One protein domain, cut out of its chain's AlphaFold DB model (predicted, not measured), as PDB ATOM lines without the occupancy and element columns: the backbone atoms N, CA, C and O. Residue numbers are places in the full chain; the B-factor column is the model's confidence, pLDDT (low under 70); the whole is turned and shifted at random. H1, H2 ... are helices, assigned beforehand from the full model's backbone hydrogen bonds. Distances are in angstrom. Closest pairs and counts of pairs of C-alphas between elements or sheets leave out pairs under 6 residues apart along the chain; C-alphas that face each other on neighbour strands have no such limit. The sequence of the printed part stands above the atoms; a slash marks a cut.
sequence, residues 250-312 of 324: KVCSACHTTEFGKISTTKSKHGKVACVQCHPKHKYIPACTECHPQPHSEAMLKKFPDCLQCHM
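This is residues 250 to 312 of the 324 residues of the protein "Cytochrome C" of Thermodesulfobacteria bacterium (UniProt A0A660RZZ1). A loose, elongated chain of five short helices strung on loops: H1, H2 and H3 form a small cluster towards one end of the long axis, the long link of residues 279 to 297 runs from there to the other end, and H4 sticks out there. After H4 the chain folds back, and H5 comes to lie between H4 and the cluster along the long axis. The printed part has 63 residues with five named helices in the order H1, H2, H3, H4, H5 and no named strand; the class is all helix, though under half of the residues, 27 of 63, are in named elements. The whole is loose, with a radius of gyration of the C-alphas of 13.6 A, and its C-alphas span 41 by 24 by 17 A.

The longest helix is H1, residues 257 to 265. H1 and H2, residues 269 to 272, touch only at the corner by their tight link; the closest C-alphas are those of Ile 263 and Gly 271, 5.0 A apart, and the centres are 11.3 A apart. H3, residues 275 to 278, follows H2 after a tight link, yet it is apart from both H1 and H2. H4, residues 298 to 303, is apart from H1, H2 and H3. H5, residues 308 to 311, is joined to H4 by a tight link and is apart from the other four helices. In H1 and H4 every O i to N i+4 pair is within hydrogen-bond range. H2, H3 and H5 are too short for such a pair; of O i to N i+3 pairs, H2 and H3 each have 1 of 1 within range and H5 has 0 of 1.

H1 runs 12.3 A from C-alpha 257 at (122.367, 171.156, 143.231) to C-alpha 265 at (134.096, 171.691, 147.029). H2 measures 5.8 A from first to last C-alpha, and H3 5.7 A. H4 measures 8.5 A and begins with C-alpha 298 at (140.398, 140.558, 149.779). H5 measures 4.6 A and ends with C-alpha 311 at (133.194, 155.965, 152.235).

The two C-alphas farthest apart are those of Ala 254 and Ala 299, 41.1 A. Residues 296 to 305, of which 298 to 303 belong to H4, stand free; the body without them has 53 residues and spans 34 by 25 by 19 A. The link from H3 to H4, 19 residues, is long. The printed part has no cut. The mean pLDDT of the printed part is 92.1, and no printed residue is under 70.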
ATOM      1  N   LYS A 250     128.153 171.515 135.268       89.44
ATOM      2  CA  LYS A 250     127.216 172.636 135.442       89.44
ATOM      3  C   LYS A 250     125.850 172.345 134.816       89.44
ATOM      4  O   LYS A 250     124.844 172.868 135.277       89.44
ATOM      5  N   VAL A 251     125.787 171.502 133.783       90.38
ATOM      6  CA  VAL A 251     124.502 171.154 133.165       90.38
ATOM      7  C   VAL A 251     123.678 170.262 134.103       90.38
ATOM      8  O   VAL A 251     122.463 170.409 134.203       90.38
ATOM      9  N   CYS A 252     124.348 169.397 134.869       92.56
ATOM     10  CA  CYS A 252     123.728 168.534 135.875       92.56
ATOM     11  C   CYS A 252     123.267 169.319 137.115       92.56
ATOM     12  O   CYS A 252     122.277 168.946 137.746       92.56
ATOM     13  N   SER A 253     123.949 170.423 137.454       92.50
ATOM     14  CA  SER A 253     123.672 171.207 138.666       92.50
ATOM     15  C   SER A 253     122.290 171.855 138.683       92.50
ATOM     16  O   SER A 253     121.829 172.259 139.744       92.50
ATOM     17  N   ALA A 254     121.627 171.966 137.529       90.94
ATOM     18  CA  ALA A 254     120.263 172.476 137.433       90.94
ATOM     19  C   ALA A 254     119.249 171.618 138.207       90.94
ATOM     20  O   ALA A 254     118.277 172.141 138.745       90.94
ATOM     21  N   CYS A 255     119.488 170.305 138.275       92.56
ATOM     22  CA  CYS A 255     118.647 169.360 139.012       92.56
ATOM     23  C   CYS A 255     119.375 168.748 140.216       92.56
ATOM     24  O   CYS A 255     118.737 168.434 141.216       92.56
ATOM     25  N   HIS A 256     120.702 168.623 140.148       94.62
ATOM     26  CA  HIS A 256     121.548 168.010 141.174       94.62
ATOM     27  C   HIS A 256     122.375 169.062 141.920       94.62
ATOM     28  O   HIS A 256     123.608 169.038 141.907       94.62
ATOM     29  N   THR A 257     121.704 170.040 142.534       94.44
ATOM     30  CA  THR A 257     122.367 171.156 143.231       94.44
ATOM     31  C   THR A 257     123.207 170.675 144.415       94.44
ATOM     32  O   THR A 257     124.324 171.154 144.612       94.44
ATOM     33  N   THR A 258     122.706 169.698 145.173       95.69
ATOM     34  CA  THR A 258     123.378 169.137 146.349       95.69
ATOM     35  C   THR A 258     124.659 168.398 145.974       95.69
ATOM     36  O   THR A 258     125.725 168.701 146.510       95.69
ATOM     37  N   GLU A 259     124.586 167.457 145.033       95.56
ATOM     38  CA  GLU A 259     125.734 166.654 144.594       95.56
ATOM     39  C   GLU A 259     126.771 167.530 143.891       95.56
ATOM     40  O   GLU A 259     127.969 167.392 144.143       95.56
ATOM     41  N   PHE A 260     126.321 168.495 143.079       95.06
ATOM     42  CA  PHE A 260     127.210 169.475 142.465       95.06
ATOM     43  C   PHE A 260     127.937 170.327 143.514       95.06
ATOM     44  O   PHE A 260     129.145 170.543 143.406       95.06
ATOM     45  N   GLY A 261     127.243 170.782 144.562       94.69
ATOM     46  CA  GLY A 261     127.860 171.526 145.666       94.69
ATOM     47  C   GLY A 261     128.936 170.718 146.399       94.69
ATOM     48  O   GLY A 261     130.012 171.233 146.702       94.69
ATOM     49  N   LYS A 262     128.688 169.424 146.619       94.69
ATOM     50  CA  LYS A 262     129.647 168.501 147.243       94.69
ATOM     51  C   LYS A 262     130.880 168.271 146.367       94.69
ATOM     52  O   LYS A 262     132.000 168.512 146.812       94.69
ATOM     53  N   ILE A 263     130.689 167.883 145.106       93.25
ATOM     54  CA  ILE A 263     131.808 167.549 144.212       93.25
ATOM     55  C   ILE A 263     132.624 168.781 143.797       93.25
ATOM     56  O   ILE A 263     133.822 168.668 143.557       93.25
ATOM     57  N   SER A 264     132.014 169.969 143.753       92.00
ATOM     58  CA  SER A 264     132.729 171.218 143.446       92.00
ATOM     59  C   SER A 264     133.608 171.715 144.597       92.00
ATOM     60  O   SER A 264     134.522 172.506 144.367       92.00
ATOM     61  N   THR A 265     133.362 171.254 145.828       92.44
ATOM     62  CA  THR A 265     134.096 171.691 147.029       92.44
ATOM     63  C   THR A 265     134.957 170.598 147.660       92.44
ATOM     64  O   THR A 265     135.865 170.911 148.440       92.44
ATOM     65  N   THR A 266     134.721 169.329 147.311       92.00
ATOM     66  CA  THR A 266     135.484 168.197 147.840       92.00
ATOM     67  C   THR A 266     136.980 168.342 147.561       92.00
ATOM     68  O   THR A 266     137.421 168.844 146.527       92.00
ATOM     69  N   LYS A 267     137.793 167.860 148.501       91.19
ATOM     70  CA  LYS A 267     139.251 167.767 148.342       91.19
ATOM     71  C   LYS A 267     139.691 166.424 147.757       91.19
ATOM     72  O   LYS A 267     140.878 166.225 147.505       91.19
ATOM     73  N   SER A 268     138.758 165.490 147.568       91.00
ATOM     74  CA  SER A 268     139.051 164.175 147.005       91.00
ATOM     75  C   SER A 268     139.423 164.265 145.521       91.00
ATOM     76  O   SER A 268     139.074 165.218 144.823       91.00
ATOM     77  N   LYS A 269     140.112 163.240 145.001       90.19
ATOM     78  CA  LYS A 269     140.455 163.171 143.567       90.19
ATOM     79  C   LYS A 269     139.215 163.106 142.665       90.19
ATOM     80  O   LYS A 269     139.289 163.560 141.527       90.19
ATOM     81  N   HIS A 270     138.085 162.618 143.181       90.50
ATOM     82  CA  HIS A 270     136.815 162.581 142.456       90.50
ATOM     83  C   HIS A 270     136.274 163.980 142.133       90.50
ATOM     84  O   HIS A 270     135.598 164.134 141.125       90.50
ATOM     85  N   GLY A 271     136.667 165.024 142.876       91.88
ATOM     86  CA  GLY A 271     136.333 166.415 142.534       91.88
ATOM     87  C   GLY A 271     136.863 166.878 141.168       91.88
ATOM     88  O   GLY A 271     136.416 167.893 140.643       91.88
ATOM     89  N   LYS A 272     137.810 166.136 140.571       90.44
ATOM     90  CA  LYS A 272     138.364 166.401 139.231       90.44
ATOM     91  C   LYS A 272     137.713 165.573 138.119       90.44
ATOM     92  O   LYS A 272     138.102 165.713 136.963       90.44
ATOM     93  N   VAL A 273     136.776 164.693 138.460       90.88
ATOM     94  CA  VAL A 273     136.102 163.785 137.527       90.88
ATOM     95  C   VAL A 273     134.784 164.426 137.096       90.88
ATOM     96  O   VAL A 273     134.031 164.947 137.922       90.88
ATOM     97  N   ALA A 274     134.502 164.429 135.795       93.25
ATOM     98  CA  ALA A 274     133.224 164.939 135.306       93.25
ATOM     99  C   ALA A 274     132.094 163.962 135.671       93.25
ATOM    100  O   ALA A 274     132.284 162.749 135.614       93.25
ATOM    101  N   CYS A 275     130.899 164.468 135.990       95.00
ATOM    102  CA  CYS A 275     129.739 163.662 136.378       95.00
ATOM    103  C   CYS A 275     129.481 162.538 135.369       95.00
ATOM    104  O   CYS A 275     129.255 161.398 135.759       95.00
ATOM    105  N   VAL A 276     129.592 162.839 134.073       95.38
ATOM    106  CA  VAL A 276     129.336 161.890 132.981       95.38
ATOM    107  C   VAL A 276     130.389 160.796 132.819       95.38
ATOM    108  O   VAL A 276     130.121 159.802 132.149       95.38
ATOM    109  N   GLN A 277     131.562 160.929 133.444       93.69
ATOM    110  CA  GLN A 277     132.551 159.849 133.477       93.69
ATOM    111  C   GLN A 277     132.108 158.706 134.398       93.69
ATOM    112  O   GLN A 277     132.452 157.559 134.140       93.69
ATOM    113  N   CYS A 278     131.315 159.008 135.431       93.88
ATOM    114  CA  CYS A 278     130.692 158.011 136.305       93.88
ATOM    115  C   CYS A 278     129.249 157.702 135.879       93.88
ATOM    116  O   CYS A 278     128.810 156.557 135.925       93.88
ATOM    117  N   HIS A 279     128.512 158.718 135.430       95.12
ATOM    118  CA  HIS A 279     127.104 158.642 135.050       95.12
ATOM    119  C   HIS A 279     126.935 158.853 133.537       95.12
ATOM    120  O   HIS A 279     126.411 159.886 133.131       95.12
ATOM    121  N   PRO A 280     127.349 157.905 132.673       93.62
ATOM    122  CA  PRO A 280     127.283 158.065 131.215       93.62
ATOM    123  C   PRO A 280     125.852 158.122 130.662       93.62
ATOM    124  O   PRO A 280     125.643 158.503 129.514       93.62
ATOM    125  N   LYS A 281     124.853 157.735 131.455       93.94
ATOM    126  CA  LYS A 281     123.435 157.843 131.110       93.94
ATOM    127  C   LYS A 281     122.636 158.260 132.337       93.94
ATOM    128  O   LYS A 281     122.990 157.919 133.468       93.94
ATOM    129  N   HIS A 282     121.546 158.981 132.116       92.81
ATOM    130  CA  HIS A 282     120.682 159.418 133.204       92.81
ATOM    131  C   HIS A 282     120.117 158.216 133.985       92.81
ATOM    132  O   HIS A 282     119.814 157.176 133.397       92.81
ATOM    133  N   LYS A 283     119.985 158.356 135.312       92.19
ATOM    134  CA  LYS A 283     119.581 157.298 136.269       92.19
ATOM    135  C   LYS A 283     120.527 156.093 136.394       92.19
ATOM    136  O   LYS A 283     120.176 155.126 137.063       92.19
ATOM    137  N   TYR A 284     121.709 156.121 135.785       94.44
ATOM    138  CA  TYR A 284     122.727 155.102 136.030       94.44
ATOM    139  C   TYR A 284     123.591 155.473 137.225       94.44
ATOM    140  O   TYR A 284     124.039 156.612 137.317       94.44
ATOM    141  N   ILE A 285     123.852 154.513 138.106       93.31
ATOM    142  CA  ILE A 285     124.792 154.644 139.217       93.31
ATOM    143  C   ILE A 285     125.820 153.519 139.040       93.31
ATOM    144  O   ILE A 285     125.410 152.358 139.057       93.31
ATOM    145  N   PRO A 286     127.108 153.837 138.817       93.06
ATOM    146  CA  PRO A 286     128.137 152.822 138.623       93.06
ATOM    147  C   PRO A 286     128.482 152.122 139.939       93.06
ATOM    148  O   PRO A 286     128.392 152.714 141.021       93.06
ATOM    149  N   ALA A 287     128.965 150.889 139.846       91.25
ATOM    150  CA  ALA A 287     129.682 150.249 140.939       91.25
ATOM    151  C   ALA A 287     131.102 150.824 141.062       91.25
ATOM    152  O   ALA A 287     131.758 151.134 140.067       91.25
ATOM    153  N   CYS A 288     131.632 150.908 142.287       90.50
ATOM    154  CA  CYS A 288     133.003 151.379 142.522       90.50
ATOM    155  C   CYS A 288     134.044 150.526 141.775       90.50
ATOM    156  O   CYS A 288     135.065 151.038 141.315       90.50
ATOM    157  N   THR A 289     133.763 149.231 141.627       90.75
ATOM    158  CA  THR A 289     134.636 148.240 140.990       90.75
ATOM    159  C   THR A 289     134.758 148.388 139.479       90.75
ATOM    160  O   THR A 289     135.698 147.842 138.907       90.75
ATOM    161  N   GLU A 290     133.891 149.171 138.830       92.38
ATOM    162  CA  GLU A 290     134.018 149.484 137.398       92.38
ATOM    163  C   GLU A 290     135.305 150.267 137.093       92.38
ATOM    164  O   GLU A 290     135.869 150.128 136.009       92.38
ATOM    165  N   CYS A 291     135.801 151.043 138.063       92.44
ATOM    166  CA  CYS A 291     137.048 151.808 137.947       92.44
ATOM    167  C   CYS A 291     138.110 151.399 138.978       92.44
ATOM    168  O   CYS A 291     139.297 151.648 138.769       92.44
ATOM    169  N   HIS A 292     137.707 150.793 140.099       90.38
ATOM    170  CA  HIS A 292     138.596 150.384 141.186       90.38
ATOM    171  C   HIS A 292     138.540 148.863 141.406       90.38
ATOM    172  O   HIS A 292     137.772 148.409 142.252       90.38
ATOM    173  N   PRO A 293     139.364 148.064 140.699       89.62
ATOM    174  CA  PRO A 293     139.258 146.602 140.729       89.62
ATOM    175  C   PRO A 293     139.494 145.976 142.111       89.62
ATOM    176  O   PRO A 293     138.791 145.051 142.499       89.62
ATOM    177  N   GLN A 294     140.471 146.485 142.867       89.31
ATOM    178  CA  GLN A 294     140.817 145.963 144.191       89.31
ATOM    179  C   GLN A 294     141.402 147.081 145.072       89.31
ATOM    180  O   GLN A 294     142.612 147.147 145.283       89.31
ATOM    181  N   PRO A 295     140.568 148.019 145.561       87.81
ATOM    182  CA  PRO A 295     141.052 149.170 146.325       87.81
ATOM    183  C   PRO A 295     141.520 148.796 147.740       87.81
ATOM    184  O   PRO A 295     142.228 149.574 148.372       87.81
ATOM    185  N   HIS A 296     141.122 147.619 148.233       90.38
ATOM    186  CA  HIS A 296     141.463 147.082 149.549       90.38
ATOM    187  C   HIS A 296     141.802 145.586 149.446       90.38
ATOM    188  O   HIS A 296     141.550 144.956 148.420       90.38
ATOM    189  N   SER A 297     142.355 145.007 150.517       94.50
ATOM    190  CA  SER A 297     142.650 143.571 150.580       94.50
ATOM    191  C   SER A 297     141.385 142.717 150.446       94.50
ATOM    192  O   SER A 297     140.292 143.134 150.838       94.50
ATOM    193  N   GLU A 298     141.529 141.485 149.952       93.88
ATOM    194  CA  GLU A 298     140.398 140.558 149.779       93.88
ATOM    195  C   GLU A 298     139.616 140.329 151.076       93.88
ATOM    196  O   GLU A 298     138.387 140.313 151.068       93.88
ATOM    197  N   ALA A 299     140.314 140.221 152.212       94.88
ATOM    198  CA  ALA A 299     139.681 140.060 153.517       94.88
ATOM    199  C   ALA A 299     138.773 141.250 153.877       94.88
ATOM    200  O   ALA A 299     137.692 141.052 154.437       94.88
ATOM    201  N   MET A 300     139.183 142.479 153.536       92.56
ATOM    202  CA  MET A 300     138.394 143.685 153.792       92.56
ATOM    203  C   MET A 300     137.187 143.772 152.859       92.56
ATOM    204  O   MET A 300     136.084 144.008 153.339       92.56
ATOM    205  N   LEU A 301     137.374 143.502 151.565       91.75
ATOM    206  CA  LEU A 301     136.284 143.485 150.582       91.75
ATOM    207  C   LEU A 301     135.250 142.390 150.889       91.75
ATOM    208  O   LEU A 301     134.053 142.607 150.728       91.75
ATOM    209  N   LYS A 302     135.690 141.230 151.395       92.88
ATOM    210  CA  LYS A 302     134.794 140.146 151.825       92.88
ATOM    211  C   LYS A 302     133.991 140.515 153.074       92.88
ATOM    212  O   LYS A 302     132.837 140.115 153.192       92.88
ATOM    213  N   LYS A 303     134.597 141.243 154.017       94.56
ATOM    214  CA  LYS A 303     133.937 141.667 155.262       94.56
ATOM    215  C   LYS A 303     133.000 142.863 155.054       94.56
ATOM    216  O   LYS A 303     131.966 142.926 155.710       94.56
ATOM    217  N   PHE A 304     133.352 143.775 154.149       92.38
ATOM    218  CA  PHE A 304     132.613 145.001 153.842       92.38
ATOM    219  C   PHE A 304     132.379 145.107 152.325       92.38
ATOM    220  O   PHE A 304     133.123 145.801 151.629       92.38
ATOM    221  N   PRO A 305     131.365 144.400 151.790       88.19
ATOM    222  CA  PRO A 305     131.093 144.387 150.352       88.19
ATOM    223  C   PRO A 305     130.513 145.713 149.834       88.19
ATOM    224  O   PRO A 305     130.622 145.999 148.644       88.19
ATOM    225  N   ASP A 306     129.917 146.530 150.708       90.06
ATOM    226  CA  ASP A 306     129.434 147.873 150.380       90.06
ATOM    227  C   ASP A 306     130.449 148.933 150.824       90.06
ATOM    228  O   ASP A 306     130.655 149.181 152.014       90.06
ATOM    229  N   CYS A 307     131.063 149.594 149.844       89.62
ATOM    230  CA  CYS A 307     132.059 150.634 150.072       89.62
ATOM    231  C   CYS A 307     131.492 151.830 150.858       89.62
ATOM    232  O   CYS A 307     132.241 152.504 151.575       89.62
ATOM    233  N   LEU A 308     130.187 152.104 150.755       89.44
ATOM    234  CA  LEU A 308     129.553 153.267 151.384       89.44
ATOM    235  C   LEU A 308     129.446 153.147 152.905       89.44
ATOM    236  O   LEU A 308     129.292 154.171 153.570       89.44
ATOM    237  N   GLN A 309     129.647 151.953 153.471       90.00
ATOM    238  CA  GLN A 309     129.707 151.748 154.923       90.00
ATOM    239  C   GLN A 309     130.824 152.559 155.596       90.00
ATOM    240  O   GLN A 309     130.707 152.915 156.766       90.00
ATOM    241  N   CYS A 310     131.899 152.870 154.868       89.31
ATOM    242  CA  CYS A 310     132.980 153.731 155.359       89.31
ATOM    243  C   CYS A 310     133.199 154.967 154.480       89.31
ATOM    244  O   CYS A 310     133.582 156.021 154.985       89.31
ATOM    245  N   HIS A 311     132.951 154.869 153.171       87.00
ATOM    246  CA  HIS A 311     133.194 155.965 152.235       87.00
ATOM    247  C   HIS A 311     132.033 156.965 152.114       87.00
ATOM    248  O   HIS A 311     132.256 158.013 151.519       87.00
ATOM    249  N   MET A 312     130.874 156.687 152.736       85.38
ATOM    250  CA  MET A 312     129.679 157.530 152.966       85.38
ATOM    251  C   MET A 312     129.067 158.257 151.756       85.38
ATOM    252  O   MET A 312     127.874 158.121 151.507       85.38
TER     253      MET A 312